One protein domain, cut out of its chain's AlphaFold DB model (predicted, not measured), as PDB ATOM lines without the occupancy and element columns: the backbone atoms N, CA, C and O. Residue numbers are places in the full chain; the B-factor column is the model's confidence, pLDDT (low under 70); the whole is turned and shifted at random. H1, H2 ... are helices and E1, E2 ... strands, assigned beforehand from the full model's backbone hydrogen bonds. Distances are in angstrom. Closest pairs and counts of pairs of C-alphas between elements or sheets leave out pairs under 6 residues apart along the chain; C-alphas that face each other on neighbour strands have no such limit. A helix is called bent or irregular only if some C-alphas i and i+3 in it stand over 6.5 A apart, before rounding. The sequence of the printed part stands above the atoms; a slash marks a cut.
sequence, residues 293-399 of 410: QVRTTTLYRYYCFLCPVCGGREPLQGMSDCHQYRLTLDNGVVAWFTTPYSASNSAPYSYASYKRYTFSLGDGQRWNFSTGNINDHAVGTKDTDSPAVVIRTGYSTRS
ATOM      1  N   GLN A 293     141.512 199.390 175.636       97.50
ATOM      2  CA  GLN A 293     140.391 199.283 174.701       97.50
ATOM      3  C   GLN A 293     140.928 199.038 173.287       97.50
ATOM      4  O   GLN A 293     141.986 199.553 172.927       97.50
ATOM      5  N   VAL A 294     140.174 198.292 172.486       98.19
ATOM      6  CA  VAL A 294     140.417 198.087 171.054       98.19
ATOM      7  C   VAL A 294     139.153 198.476 170.289       98.19
ATOM      8  O   VAL A 294     138.046 198.336 170.812       98.19
ATOM      9  N   ARG A 295     139.328 198.981 169.071       97.81
ATOM     10  CA  ARG A 295     138.300 199.097 168.032       97.81
ATOM     11  C   ARG A 295     138.845 198.488 166.740       97.81
ATOM     12  O   ARG A 295     140.058 198.513 166.522       97.81
ATOM     13  N   THR A 296     137.958 197.983 165.898       98.12
ATOM     14  CA  THR A 296     138.289 197.445 164.575       98.12
ATOM     15  C   THR A 296     137.725 198.319 163.457       98.12
ATOM     16  O   THR A 296     136.861 199.167 163.688       98.12
ATOM     17  N   THR A 297     138.239 198.131 162.245       97.88
ATOM     18  CA  THR A 297     137.702 198.691 160.999       97.88
ATOM     19  C   THR A 297     138.133 197.820 159.815       97.88
ATOM     20  O   THR A 297     138.973 196.934 159.982       97.88
ATOM     21  N   THR A 298     137.600 198.083 158.626       98.25
ATOM     22  CA  THR A 298     138.101 197.499 157.378       98.25
ATOM     23  C   THR A 298     139.215 198.386 156.827       98.25
ATOM     24  O   THR A 298     139.018 199.589 156.656       98.25
ATOM     25  N   LEU A 299     140.384 197.805 156.562       98.44
ATOM     26  CA  LEU A 299     141.491 198.467 155.878       98.44
ATOM     27  C   LEU A 299     141.670 197.898 154.474       98.44
ATOM     28  O   LEU A 299     141.624 196.684 154.270       98.44
ATOM     29  N   TYR A 300     141.947 198.803 153.546       98.50
ATOM     30  CA  TYR A 300     142.122 198.563 152.123       98.50
ATOM     31  C   TYR A 300     143.593 198.796 151.756       98.50
ATOM     32  O   TYR A 300     144.189 199.792 152.181       98.50
ATOM     33  N   ARG A 301     144.186 197.857 151.014       98.00
ATOM     34  CA  ARG A 301     145.583 197.873 150.572       98.00
ATOM     35  C   ARG A 301     145.735 198.704 149.304       98.00
ATOM     36  O   ARG A 301     145.329 198.279 148.228       98.00
ATOM     37  N   TYR A 302     146.448 199.812 149.413       98.00
ATOM     38  CA  TYR A 302     146.918 200.558 148.253       98.00
ATOM     39  C   TYR A 302     148.431 200.398 148.116       98.00
ATOM     40  O   TYR A 302     149.138 200.162 149.101       98.00
ATOM     41  N   TYR A 303     148.940 200.498 146.892       97.19
ATOM     42  CA  TYR A 303     150.360 200.290 146.621       97.19
ATOM     43  C   TYR A 303     150.885 201.178 145.484       97.19
ATOM     44  O   TYR A 303     150.122 201.782 144.729       97.19
ATOM     45  N   CYS A 304     152.203 201.258 145.353       96.62
ATOM     46  CA  CYS A 304     152.891 201.769 144.166       96.62
ATOM     47  C   CYS A 304     154.290 201.153 144.081       96.62
ATOM     48  O   CYS A 304     154.834 200.725 145.098       96.62
ATOM     49  N   PHE A 305     154.881 201.138 142.892       96.81
ATOM     50  CA  PHE A 305     156.299 200.844 142.721       96.81
ATOM     51  C   PHE A 305     157.059 202.171 142.721       96.81
ATOM     52  O   PHE A 305     156.835 203.015 141.855       96.81
ATOM     53  N   LEU A 306     157.891 202.391 143.740       96.94
ATOM     54  CA  LEU A 306     158.590 203.657 143.948       96.94
ATOM     55  C   LEU A 306     159.933 203.652 143.209       96.94
ATOM     56  O   LEU A 306     160.830 202.876 143.545       96.94
ATOM     57  N   CYS A 307     160.089 204.543 142.231       96.62
ATOM     58  CA  CYS A 307     161.357 204.743 141.541       96.62
ATOM     59  C   CYS A 307     162.355 205.473 142.456       96.62
ATOM     60  O   CYS A 307     162.094 206.617 142.838       96.62
ATOM     61  N   PRO A 308     163.515 204.871 142.785       96.19
ATOM     62  CA  PRO A 308     164.490 205.481 143.688       96.19
ATOM     63  C   PRO A 308     165.242 206.664 143.057       96.19
ATOM     64  O   PRO A 308     165.874 207.421 143.784       96.19
ATOM     65  N   VAL A 309     165.180 206.833 141.728       96.50
ATOM     66  CA  VAL A 309     165.880 207.911 141.008       96.50
ATOM     67  C   VAL A 309     165.055 209.201 140.957       96.50
ATOM     68  O   VAL A 309     165.596 210.277 141.188       96.50
ATOM     69  N   CYS A 310     163.749 209.113 140.673       94.94
ATOM     70  CA  CYS A 310     162.881 210.288 140.492       94.94
ATOM     71  C   CYS A 310     161.755 210.434 141.533       94.94
ATOM     72  O   CYS A 310     161.033 211.426 141.506       94.94
ATOM     73  N   GLY A 311     161.550 209.449 142.417       94.62
ATOM     74  CA  GLY A 311     160.409 209.418 143.340       94.62
ATOM     75  C   GLY A 311     159.057 209.090 142.685       94.62
ATOM     76  O   GLY A 311     158.030 209.150 143.362       94.62
ATOM     77  N   GLY A 312     159.041 208.735 141.393       94.75
ATOM     78  CA  GLY A 312     157.851 208.297 140.654       94.75
ATOM     79  C   GLY A 312     157.166 207.095 141.313       94.75
ATOM     80  O   GLY A 312     157.831 206.232 141.886       94.75
ATOM     81  N   ARG A 313     155.831 207.062 141.277       96.12
ATOM     82  CA  ARG A 313     154.980 206.107 142.012       96.12
ATOM     83  C   ARG A 313     154.110 205.320 141.043       96.12
ATOM     84  O   ARG A 313     152.948 205.674 140.819       96.12
ATOM     85  N   GLU A 314     154.666 204.269 140.462       94.44
ATOM     86  CA  GLU A 314     154.075 203.621 139.289       94.44
ATOM     87  C   GLU A 314     153.047 202.544 139.690       94.44
ATOM     88  O   GLU A 314     153.127 201.985 140.792       94.44
ATOM     89  N   PRO A 315     152.060 202.224 138.830       94.12
ATOM     90  CA  PRO A 315     151.080 201.168 139.103       94.12
ATOM     91  C   PRO A 315     151.620 199.744 138.889       94.12
ATOM     92  O   PRO A 315     150.979 198.785 139.330       94.12
ATOM     93  N   LEU A 316     152.758 199.601 138.199       93.38
ATOM     94  CA  LEU A 316     153.317 198.339 137.702       93.38
ATOM     95  C   LEU A 316     154.849 198.287 137.870       93.38
ATOM     96  O   LEU A 316     155.501 199.309 138.067       93.38
ATOM     97  N   GLN A 317     155.407 197.080 137.768       93.38
ATOM     98  CA  GLN A 317     156.846 196.848 137.587       93.38
ATOM     99  C   GLN A 317     157.262 197.122 136.132       93.38
ATOM    100  O   GLN A 317     156.418 197.120 135.237       93.38
ATOM    101  N   GLY A 318     158.564 197.270 135.876       94.06
ATOM    102  CA  GLY A 318     159.098 197.563 134.541       94.06
ATOM    103  C   GLY A 318     159.932 198.840 134.520       94.06
ATOM    104  O   GLY A 318     160.481 199.238 135.542       94.06
ATOM    105  N   MET A 319     160.078 199.474 133.359       95.25
ATOM    106  CA  MET A 319     160.778 200.758 133.274       95.25
ATOM    107  C   MET A 319     159.928 201.859 133.931       95.25
ATOM    108  O   MET A 319     158.748 201.972 133.622       95.25
ATOM    109  N   SER A 320     160.515 202.644 134.839       93.88
ATOM    110  CA  SER A 320     159.858 203.824 135.438       93.88
ATOM    111  C   SER A 320     159.677 204.968 134.433       93.88
ATOM    112  O   SER A 320     160.444 205.045 133.470       93.88
ATOM    113  N   ASP A 321     158.760 205.910 134.696       89.62
ATOM    114  CA  ASP A 321     158.401 207.004 133.768       89.62
ATOM    115  C   ASP A 321     159.600 207.914 133.386       89.62
ATOM    116  O   ASP A 321     159.579 208.589 132.359       89.62
ATOM    117  N   CYS A 322     160.682 207.930 134.179       94.19
ATOM    118  CA  CYS A 322     161.919 208.677 133.882       94.19
ATOM    119  C   CYS A 322     162.950 207.913 133.020       94.19
ATOM    120  O   CYS A 322     164.019 208.440 132.710       94.19
ATOM    121  N   HIS A 323     162.677 206.645 132.703       95.00
ATOM    122  CA  HIS A 323     163.561 205.700 132.006       95.00
ATOM    123  C   HIS A 323     164.945 205.440 132.652       95.00
ATOM    124  O   HIS A 323     165.759 204.731 132.069       95.00
ATOM    125  N   GLN A 324     165.215 205.944 133.866       95.94
ATOM    126  CA  GLN A 324     166.502 205.759 134.567       95.94
ATOM    127  C   GLN A 324     166.557 204.523 135.482       95.94
ATOM    128  O   GLN A 324     167.598 204.232 136.066       95.94
ATOM    129  N   TYR A 325     165.441 203.812 135.671       96.62
ATOM    130  CA  TYR A 325     165.366 202.684 136.604       96.62
ATOM    131  C   TYR A 325     164.331 201.639 136.177       96.62
ATOM    132  O   TYR A 325     163.246 201.995 135.703       96.62
ATOM    133  N   ARG A 326     164.647 200.357 136.416       97.19
ATOM    134  CA  ARG A 326     163.764 199.211 136.163       97.19
ATOM    135  C   ARG A 326     163.252 198.617 137.480       97.19
ATOM    136  O   ARG A 326     163.978 197.927 138.182       97.19
ATOM    137  N   LEU A 327     161.990 198.894 137.779       97.12
ATOM    138  CA  LEU A 327     161.265 198.528 138.991       97.12
ATOM    139  C   LEU A 327     161.025 197.015 139.098       97.12
ATOM    140  O   LEU A 327     160.572 196.387 138.135       97.12
ATOM    141  N   THR A 328     161.255 196.468 140.293       95.75
ATOM    142  CA  THR A 328     160.956 195.086 140.708       95.75
ATOM    143  C   THR A 328     159.915 195.067 141.838       95.75
ATOM    144  O   THR A 328     159.418 196.112 142.269       95.75
ATOM    145  N   LEU A 329     159.584 193.877 142.357       92.38
ATOM    146  CA  LEU A 329     158.748 193.719 143.552       92.38
ATOM    147  C   LEU A 329     159.327 194.437 144.783       92.38
ATOM    148  O   LEU A 329     158.558 194.912 145.617       92.38
ATOM    149  N   ASP A 330     160.650 194.576 144.864       95.12
ATOM    150  CA  ASP A 330     161.366 195.207 145.982       95.12
ATOM    151  C   ASP A 330     161.132 196.727 146.048       95.12
ATOM    152  O   ASP A 330     161.223 197.333 147.113       95.12
ATOM    153  N   ASN A 331     160.744 197.348 144.926       96.75
ATOM    154  CA  ASN A 331     160.288 198.742 144.884       96.75
ATOM    155  C   ASN A 331     158.826 198.913 145.345       96.75
ATOM    156  O   ASN A 331     158.313 200.034 145.355       96.75
ATOM    157  N   GLY A 332     158.125 197.823 145.680       95.56
ATOM    158  CA  GLY A 332     156.706 197.812 146.033       95.56
ATOM    159  C   GLY A 332     156.414 198.413 147.409       95.56
ATOM    160  O   GLY A 332     156.437 197.722 148.426       95.56
ATOM    161  N   VAL A 333     156.041 199.692 147.443       96.88
ATOM    162  CA  VAL A 333     155.560 200.373 148.650       96.88
ATOM    163  C   VAL A 333     154.069 200.094 148.839       96.88
ATOM    164  O   VAL A 333     153.274 200.254 147.911       96.88
ATOM    165  N   VAL A 334     153.672 199.714 150.056       96.44
ATOM    166  CA  VAL A 334     152.288 199.372 150.418       96.44
ATOM    167  C   VAL A 334     151.831 200.198 151.620       96.44
ATOM    168  O   VAL A 334     152.552 200.307 152.609       96.44
ATOM    169  N   ALA A 335     150.606 200.720 151.565       96.81
ATOM    170  CA  ALA A 335     149.946 201.398 152.675       96.81
ATOM    171  C   ALA A 335     148.490 200.927 152.830       96.81
ATOM    172  O   ALA A 335     147.886 200.373 151.908       96.81
ATOM    173  N   TRP A 336     147.935 201.112 154.029       97.88
ATOM    174  CA  TRP A 336     146.628 200.579 154.415       97.88
ATOM    175  C   TRP A 336     145.733 201.689 154.952       97.88
ATOM    176  O   TRP A 336     146.030 202.297 155.980       97.88
ATOM    177  N   PHE A 337     144.622 201.933 154.260       97.75
ATOM    178  CA  PHE A 337     143.733 203.067 154.512       97.75
ATOM    179  C   PHE A 337     142.321 202.597 154.864       97.75
ATOM    180  O   PHE A 337     141.890 201.520 154.462       97.75
ATOM    181  N   THR A 338     141.568 203.424 155.592       97.31
ATOM    182  CA  THR A 338     140.147 203.171 155.896       97.31
ATOM    183  C   THR A 338     139.205 203.495 154.734       97.31
ATOM    184  O   THR A 338     138.014 203.224 154.835       97.31
ATOM    185  N   THR A 339     139.713 204.098 153.655       97.62
ATOM    186  CA  THR A 339     138.942 204.517 152.477       97.62
ATOM    187  C   THR A 339     138.721 203.332 151.528       97.62
ATOM    188  O   THR A 339     139.705 202.836 150.969       97.62
ATOM    189  N   PRO A 340     137.469 202.884 151.302       97.81
ATOM    190  CA  PRO A 340     137.173 201.849 150.315       97.81
ATOM    191  C   PRO A 340     137.539 202.273 148.893       97.81
ATOM    192  O   PRO A 340     137.478 203.457 148.560       97.81
ATOM    193  N   TYR A 341     137.845 201.301 148.035       98.12
ATOM    194  CA  TYR A 341     138.218 201.542 146.639       98.12
ATOM    195  C   TYR A 341     137.150 202.328 145.859       98.12
ATOM    196  O   TYR A 341     137.481 203.295 145.171       98.12
ATOM    197  N   SER A 342     135.870 202.002 146.043       97.25
ATOM    198  CA  SER A 342     134.720 202.718 145.470       97.25
ATOM    199  C   SER A 342     134.581 204.169 145.956       97.25
ATOM    200  O   SER A 342     134.067 205.010 145.226       97.25
ATOM    201  N   ALA A 343     135.088 204.495 147.148       97.38
ATOM    202  CA  ALA A 343     135.071 205.845 147.719       97.38
ATOM    203  C   ALA A 343     136.354 206.653 147.432       97.38
ATOM    204  O   ALA A 343     136.474 207.800 147.856       97.38
ATOM    205  N   SER A 344     137.331 206.069 146.732       96.50
ATOM    206  CA  SER A 344     138.685 206.623 146.586       96.50
ATOM    207  C   SER A 344     138.858 207.661 145.468       96.50
ATOM    208  O   SER A 344     139.990 207.917 145.076       96.50
ATOM    209  N   ASN A 345     137.774 208.225 144.915       96.81
ATOM    210  CA  ASN A 345     137.789 209.202 143.807       96.81
ATOM    211  C   ASN A 345     138.863 208.902 142.733       96.81
ATOM    212  O   ASN A 345     139.746 209.716 142.453       96.81
ATOM    213  N   SER A 346     138.852 207.668 142.223       97.69
ATOM    214  CA  SER A 346     139.950 207.106 141.436       97.69
ATOM    215  C   SER A 346     139.672 207.108 139.938       97.69
ATOM    216  O   SER A 346     138.535 206.908 139.508       97.69
ATOM    217  N   ALA A 347     140.729 207.229 139.137       97.44
ATOM    218  CA  ALA A 347     140.682 207.136 137.677       97.44
ATOM    219  C   ALA A 347     141.488 205.919 137.175       97.44
ATOM    220  O   ALA A 347     142.464 205.531 137.825       97.44
ATOM    221  N   PRO A 348     141.096 205.281 136.055       96.94
ATOM    222  CA  PRO A 348     141.891 204.229 135.424       96.94
ATOM    223  C   PRO A 348     143.125 204.815 134.718       96.94
ATOM    224  O   PRO A 348     143.105 205.965 134.280       96.94
ATOM    225  N   TYR A 349     144.176 204.013 134.542       94.81
ATOM    226  CA  TYR A 349     145.274 204.375 133.638       94.81
ATOM    227  C   TYR A 349     144.880 204.127 132.177       94.81
ATOM    228  O   TYR A 349     144.316 203.082 131.857       94.81
ATOM    229  N   SER A 350     145.236 205.046 131.276       93.19
ATOM    230  CA  SER A 350     144.982 204.917 129.830       93.19
ATOM    231  C   SER A 350     145.680 203.701 129.211       93.19
ATOM    232  O   SER A 350     145.087 203.000 128.398       93.19
ATOM    233  N   TYR A 351     146.914 203.418 129.639       90.56
ATOM    234  CA  TYR A 351     147.714 202.272 129.189       90.56
ATOM    235  C   TYR A 351     147.485 200.984 130.005       90.56
ATOM    236  O   TYR A 351     148.005 199.929 129.652       90.56
ATOM    237  N   ALA A 352     146.742 201.053 131.115       90.94
ATOM    238  CA  ALA A 352     146.531 199.936 132.038       90.94
ATOM    239  C   ALA A 352     145.170 200.061 132.745       90.94
ATOM    240  O   ALA A 352     145.094 200.251 133.956       90.94
ATOM    241  N   SER A 353     144.077 199.946 131.989       93.69
ATOM    242  CA  SER A 353     142.698 200.147 132.477       93.69
ATOM    243  C   SER A 353     142.265 199.192 133.604       93.69
ATOM    244  O   SER A 353     141.342 199.493 134.366       93.69
ATOM    245  N   TYR A 354     142.964 198.064 133.763       95.12
ATOM    246  CA  TYR A 354     142.823 197.124 134.880       95.12
ATOM    247  C   TYR A 354     143.430 197.634 136.204       95.12
ATOM    248  O   TYR A 354     143.223 197.011 137.246       95.12
ATOM    249  N   LYS A 355     144.128 198.778 136.192       96.56
ATOM    250  CA  LYS A 355     144.636 199.499 137.366       96.56
ATOM    251  C   LYS A 355     144.021 200.893 137.464       96.56
ATOM    252  O   LYS A 355     143.756 201.556 136.460       96.56
ATOM    253  N   ARG A 356     143.848 201.364 138.700       97.69
ATOM    254  CA  ARG A 356     143.367 202.714 139.027       97.69
ATOM    255  C   ARG A 356     144.352 203.432 139.933       97.69
ATOM    256  O   ARG A 356     145.024 202.780 140.732       97.69
ATOM    257  N   TYR A 357     144.381 204.758 139.849       97.69
ATOM    258  CA  TYR A 357     145.107 205.625 140.775       97.69
ATOM    259  C   TYR A 357     144.174 206.566 141.538       97.69
ATOM    260  O   TYR A 357     143.083 206.907 141.078       97.69
ATOM    261  N   THR A 358     144.636 207.012 142.702       98.06
ATOM    262  CA  THR A 358     144.002 208.030 143.539       98.06
ATOM    263  C   THR A 358     145.055 208.897 144.236       98.06
ATOM    264  O   THR A 358     146.195 208.473 144.426       98.06
ATOM    265  N   PHE A 359     144.639 210.104 144.628       97.00
ATOM    266  CA  PHE A 359     145.329 210.989 145.573       97.00
ATOM    267  C   PHE A 359     144.455 211.313 146.807       97.00
ATOM    268  O   PHE A 359     144.896 211.997 147.729       97.00
ATOM    269  N   SER A 360     143.201 210.840 146.861       96.00
ATOM    270  CA  SER A 360     142.199 211.257 147.857       96.00
ATOM    271  C   SER A 360     142.263 210.465 149.173       96.00
ATOM    272  O   SER A 360     141.253 210.313 149.862       96.00
ATOM    273  N   LEU A 361     143.437 209.930 149.520       96.12
ATOM    274  CA  LEU A 361     143.658 209.147 150.744       96.12
ATOM    275  C   LEU A 361     144.151 210.003 151.928       96.12
ATOM    276  O   LEU A 361     144.267 209.505 153.045       96.12
ATOM    277  N   GLY A 362     144.373 211.303 151.698       93.25
ATOM    278  CA  GLY A 362     144.660 212.304 152.733       93.25
ATOM    279  C   GLY A 362     146.143 212.529 153.047       93.25
ATOM    280  O   GLY A 362     146.454 213.433 153.814       93.25
ATOM    281  N   ASP A 363     147.052 211.761 152.442       94.50
ATOM    282  CA  ASP A 363     148.510 211.926 152.561       94.50
ATOM    283  C   ASP A 363     149.152 212.668 151.368       94.50
ATOM    284  O   ASP A 363     150.355 212.925 151.373       94.50
ATOM    285  N   GLY A 364     148.355 213.014 150.349       93.88
ATOM    286  CA  GLY A 364     148.785 213.742 149.149       93.88
ATOM    287  C   GLY A 364     149.555 212.906 148.118       93.88
ATOM    288  O   GLY A 364     150.064 213.468 147.152       93.88
ATOM    289  N   GLN A 365     149.659 211.587 148.298       95.75
ATOM    290  CA  GLN A 365     150.486 210.713 147.458       95.75
ATOM    291  C   GLN A 365     149.667 209.985 146.380       95.75
ATOM    292  O   GLN A 365     148.492 209.677 146.582       95.75
ATOM    293  N   ARG A 366     150.304 209.643 145.245       96.06
ATOM    294  CA  ARG A 366     149.704 208.752 144.230       96.06
ATOM    295  C   ARG A 366     149.687 207.313 144.747       96.06
ATOM    296  O   ARG A 366     150.737 206.743 145.048       96.06
ATOM    297  N   TRP A 367     148.504 206.718 144.797       98.12
ATOM    298  CA  TRP A 367     148.274 205.359 145.285       98.12
ATOM    299  C   TRP A 367     147.428 204.555 144.306       98.12
ATOM    300  O   TRP A 367     146.492 205.092 143.718       98.12
ATOM    301  N   ASN A 368     147.740 203.267 144.143       97.44
ATOM    302  CA  ASN A 368     147.136 202.406 143.127       97.44
ATOM    303  C   ASN A 368     146.430 201.185 143.726       97.44
ATOM    304  O   ASN A 368     146.791 200.713 144.807       97.44
ATOM    305  N   PHE A 369     145.454 200.668 142.979       97.75
ATOM    306  CA  PHE A 369     144.767 199.397 143.228       97.75
ATOM    307  C   PHE A 369     144.190 198.822 141.916       97.75
ATOM    308  O   PHE A 369     144.198 199.486 140.875       97.75
ATOM    309  N   SER A 370     143.696 197.584 141.952       97.44
ATOM    310  CA  SER A 370     143.145 196.880 140.785       97.44
ATOM    311  C   SER A 370     141.677 197.227 140.522       97.44
ATOM    312  O   SER A 370     140.850 197.181 141.430       97.44
ATOM    313  N   THR A 371     141.325 197.517 139.265       97.19
ATOM    314  CA  THR A 371     139.964 197.904 138.849       97.19
ATOM    315  C   THR A 371     138.911 196.857 139.224       97.19
ATOM    316  O   THR A 371     137.808 197.239 139.606       97.19
ATOM    317  N   GLY A 372     139.243 195.560 139.185       96.44
ATOM    318  CA  GLY A 372     138.319 194.487 139.574       96.44
ATOM    319  C   GLY A 372     137.877 194.552 141.040       96.44
ATOM    320  O   GLY A 372     136.715 194.290 141.334       96.44
ATOM    321  N   ASN A 373     138.748 195.012 141.946       97.62
ATOM    322  CA  ASN A 373     138.436 195.121 143.373       97.62
ATOM    323  C   ASN A 373     137.648 196.394 143.742       97.62
ATOM    324  O   ASN A 373     137.419 196.637 144.924       97.62
ATOM    325  N   ILE A 374     137.238 197.239 142.784       96.75
ATOM    326  CA  ILE A 374     136.663 198.565 143.087       96.75
ATOM    327  C   ILE A 374     135.430 198.515 144.009       96.75
ATOM    328  O   ILE A 374     135.252 199.412 144.830       96.75
ATOM    329  N   ASN A 375     134.627 197.452 143.919       97.38
ATOM    330  CA  ASN A 375     133.413 197.251 144.718       97.38
ATOM    331  C   ASN A 375     133.589 196.227 145.859       97.38
ATOM    332  O   ASN A 375     132.608 195.846 146.497       97.38
ATOM    333  N   ASP A 376     134.814 195.758 146.117       97.75
ATOM    334  CA  ASP A 376     135.070 194.784 147.177       97.75
ATOM    335  C   ASP A 376     135.087 195.426 148.566       97.75
ATOM    336  O   ASP A 376     135.713 196.463 148.798       97.75
ATOM    337  N   HIS A 377     134.464 194.735 149.523       96.69
ATOM    338  CA  HIS A 377     134.393 195.150 150.929       96.69
ATOM    339  C   HIS A 377     134.675 194.013 151.932       96.69
ATOM    340  O   HIS A 377     134.730 194.256 153.140       96.69
ATOM    341  N   ALA A 378     134.856 192.772 151.464       97.81
ATOM    342  CA  ALA A 378     135.011 191.601 152.323       97.81
ATOM    343  C   ALA A 378     136.441 191.467 152.877       97.81
ATOM    344  O   ALA A 378     137.424 191.468 152.139       97.81
ATOM    345  N   VAL A 379     136.574 191.295 154.195       97.69
ATOM    346  CA  VAL A 379     137.870 190.973 154.816       97.69
ATOM    347  C   VAL A 379     138.337 189.601 154.328       97.69
ATOM    348  O   VAL A 379     137.617 188.616 154.465       97.69
ATOM    349  N   GLY A 380     139.554 189.541 153.786       97.75
ATOM    350  CA  GLY A 380     140.113 188.348 153.149       97.75
ATOM    351  C   GLY A 380     140.114 188.383 151.616       97.75
ATOM    352  O   GLY A 380     140.788 187.544 151.020       97.75
ATOM    353  N   THR A 381     139.449 189.358 150.976       98.38
ATOM    354  CA  THR A 381     139.535 189.582 149.521       98.38
ATOM    355  C   THR A 381     140.993 189.664 149.059       98.38
ATOM    356  O   THR A 381     141.814 190.360 149.670       98.38
ATOM    357  N   LYS A 382     141.301 188.967 147.960       98.00
ATOM    358  CA  LYS A 382     142.591 189.011 147.259       98.00
ATOM    359  C   LYS A 382     142.581 190.039 146.126       98.00
ATOM    360  O   LYS A 382     141.520 190.405 145.628       98.00
ATOM    361  N   ASP A 383     143.766 190.505 145.754       95.75
ATOM    362  CA  ASP A 383     143.974 191.356 144.582       95.75
ATOM    363  C   ASP A 383     143.457 190.644 143.318       95.75
ATOM    364  O   ASP A 383     143.551 189.421 143.207       95.75
ATOM    365  N   THR A 384     142.918 191.392 142.357       93.81
ATOM    366  CA  THR A 384     142.323 190.797 141.141       93.81
ATOM    367  C   THR A 384     143.371 190.059 140.296       93.81
ATOM    368  O   THR A 384     143.056 189.062 139.653       93.81
ATOM    369  N   ASP A 385     144.621 190.533 140.307       88.75
ATOM    370  CA  ASP A 385     145.745 190.002 139.525       88.75
ATOM    371  C   ASP A 385     146.927 189.523 140.393       88.75
ATOM    372  O   ASP A 385     148.046 189.370 139.902       88.75
ATOM    373  N   SER A 386     146.711 189.276 141.693       89.94
ATOM    374  CA  SER A 386     147.769 188.832 142.612       89.94
ATOM    375  C   SER A 386     147.224 188.036 143.809       89.94
ATOM    376  O   SER A 386     146.158 188.347 144.338       89.94
ATOM    377  N   PRO A 387     147.960 187.028 144.325       91.88
ATOM    378  CA  PRO A 387     147.539 186.251 145.495       91.88
ATOM    379  C   PRO A 387     147.499 187.055 146.810       91.88
ATOM    380  O   PRO A 387     147.060 186.517 147.832       91.88
ATOM    381  N   ALA A 388     147.969 188.308 146.815       94.25
ATOM    382  CA  ALA A 388     148.006 189.173 147.989       94.25
ATOM    383  C   ALA A 388     146.598 189.502 148.517       94.25
ATOM    384  O   ALA A 388     145.707 189.868 147.758       94.25
ATOM    385  N   VAL A 389     146.405 189.445 149.838       97.44
ATOM    386  CA  VAL A 389     145.167 189.922 150.479       97.44
ATOM    387  C   VAL A 389     145.146 191.451 150.458       97.44
ATOM    388  O   VAL A 389     146.078 192.087 150.956       97.44
ATOM    389  N   VAL A 390     144.079 192.037 149.912       97.88
ATOM    390  CA  VAL A 390     143.916 193.491 149.732       97.88
ATOM    391  C   VAL A 390     142.886 194.128 150.663       97.88
ATOM    392  O   VAL A 390     142.817 195.351 150.732       97.88
ATOM    393  N   ILE A 391     142.116 193.338 151.415       98.56
ATOM    394  CA  ILE A 391     141.202 193.847 152.448       98.56
ATOM    395  C   ILE A 391     141.418 193.071 153.750       98.56
ATOM    396  O   ILE A 391     141.333 191.842 153.779       98.56
ATOM    397  N   ARG A 392     141.704 193.781 154.848       98.50
ATOM    398  CA  ARG A 392     142.022 193.199 156.166       98.50
ATOM    399  C   ARG A 392     141.309 193.933 157.297       98.50
ATOM    400  O   ARG A 392     141.010 195.118 157.192       98.50
ATOM    401  N   THR A 393     141.107 193.250 158.423       98.50
ATOM    402  CA  THR A 393     140.732 193.913 159.679       98.50
ATOM    403  C   THR A 393     141.890 194.779 160.167       98.50
ATOM    404  O   THR A 393     142.983 194.274 160.421       98.50
ATOM    405  N   GLY A 394     141.641 196.077 160.326       98.25
ATOM    406  CA  GLY A 394     142.514 196.993 161.049       98.25
ATOM    407  C   GLY A 394     142.150 197.072 162.524       98.25
ATOM    408  O   GLY A 394     140.972 197.067 162.880       98.25
ATOM    409  N   TYR A 395     143.159 197.217 163.377       98.50
ATOM    410  CA  TYR A 395     143.041 197.344 164.825       98.50
ATOM    411  C   TYR A 395     143.607 198.691 165.279       98.50
ATOM    412  O   TYR A 395     144.710 199.078 164.904       98.50
ATOM    413  N   SER A 396     142.859 199.417 166.108       98.31
ATOM    414  CA  SER A 396     143.310 200.650 166.765       98.31
ATOM    415  C   SER A 396     143.048 200.504 168.261       98.31
ATOM    416  O   SER A 396     142.001 199.999 168.677       98.31
ATOM    417  N   THR A 397     144.018 200.889 169.089       98.25
ATOM    418  CA  THR A 397     144.006 200.618 170.536       98.25
ATOM    419  C   THR A 397     144.154 201.898 171.347       98.25
ATOM    420  O   THR A 397     144.682 202.890 170.854       98.25
ATOM    421  N   ARG A 398     143.687 201.903 172.598       97.81
ATOM    422  CA  ARG A 398     143.977 202.985 173.550       97.81
ATOM    423  C   ARG A 398     144.077 202.477 174.976       97.81
ATOM    424  O   ARG A 398     143.409 201.510 175.348       97.81
ATOM    425  N   SER A 399     144.863 203.166 175.792       97.12
ATOM    426  CA  SER A 399     144.938 202.900 177.226       97.12
ATOM    427  C   SER A 399     143.638 203.290 177.941       97.12
ATOM    428  O   SER A 399     142.962 204.260 177.584       97.12
TER     429      SER A 399
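AT A GLANCE: This is residues 293 to 399 of the 410 residues of the protein "BIG2 domain-containing protein" of Blautia sp. BIOML-A1 (UniProt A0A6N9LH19). A long bent strand, E1, runs through the domain: its first part pairs with E7 in a two-stranded arm at one end, its later part pairs with E2, and the small sheet E3 E4 E5 packs on it through E5. The long link 307 to 331 makes the other end. The printed part has 107 residues, with seven named strands and one named helix in the order E1 E2 E3 E4 E5 H1 E6 E7; the sheets E2 - E1 - E7 and E3 - E4 - E5 are antiparallel. It is mostly strand, with under half of the residues in named elements, and compact, with a radius of gyration of the C-alphas of 14.5 A and spans of 48 by 30 by 25 A.

HOW THE PARTS SIT: Start at E1, residues 293 to 306, which bends by 64 degrees at residue 298. Beside its residues 293 to 300 find E7, residues 391 to 399, antiparallel, with N 295 and O 396 within hydrogen-bond range at 2.9 A. Its residues 300 to 305 pair with E2, residues 332 to 337, in a hairpin, with N 302 and O 335 at 2.9 A; this sheet is strongly twisted. Next comes a meander, each strand the antiparallel neighbour of the one before: E3, residues 347 to 349, E4, 352 to 358, and E5, 367 to 370, with N 349 and O 355 at 3.1 A and N 356 and O 369 at 2.9 A. The closest C-alphas of E1 and E5, Tyr 303 and Asn 368, are 5.2 A apart. H1, residues 371 to 375, is on this second sheet at a height of 7.5 A, over none of its strands; it is irregular, with C-alphas 372 and 375 7.6 A apart, 0 of 1 O i to N i+4 pairs and 1 of 2 O i to N i+3 pairs within range. E6, residues 386 to 389, pairs with no named strand and runs on into E7 at 26 degrees.

IN THESE COORDINATES: Find C-alpha 293 at (140.391, 199.283, 174.701); from there E1 runs 36.0 A. E2 is 16.4 A long, E4 14.3 A. E7 runs 26.6 A to C-alpha 399 at (144.938, 202.900, 177.226).

THE WHOLE: The two C-alphas farthest apart, Gln 293 and His 323, are 49.0 A apart. The link E1 to E2 is long, the printed part has no cut, and no printed residue is under 70 in pLDDT.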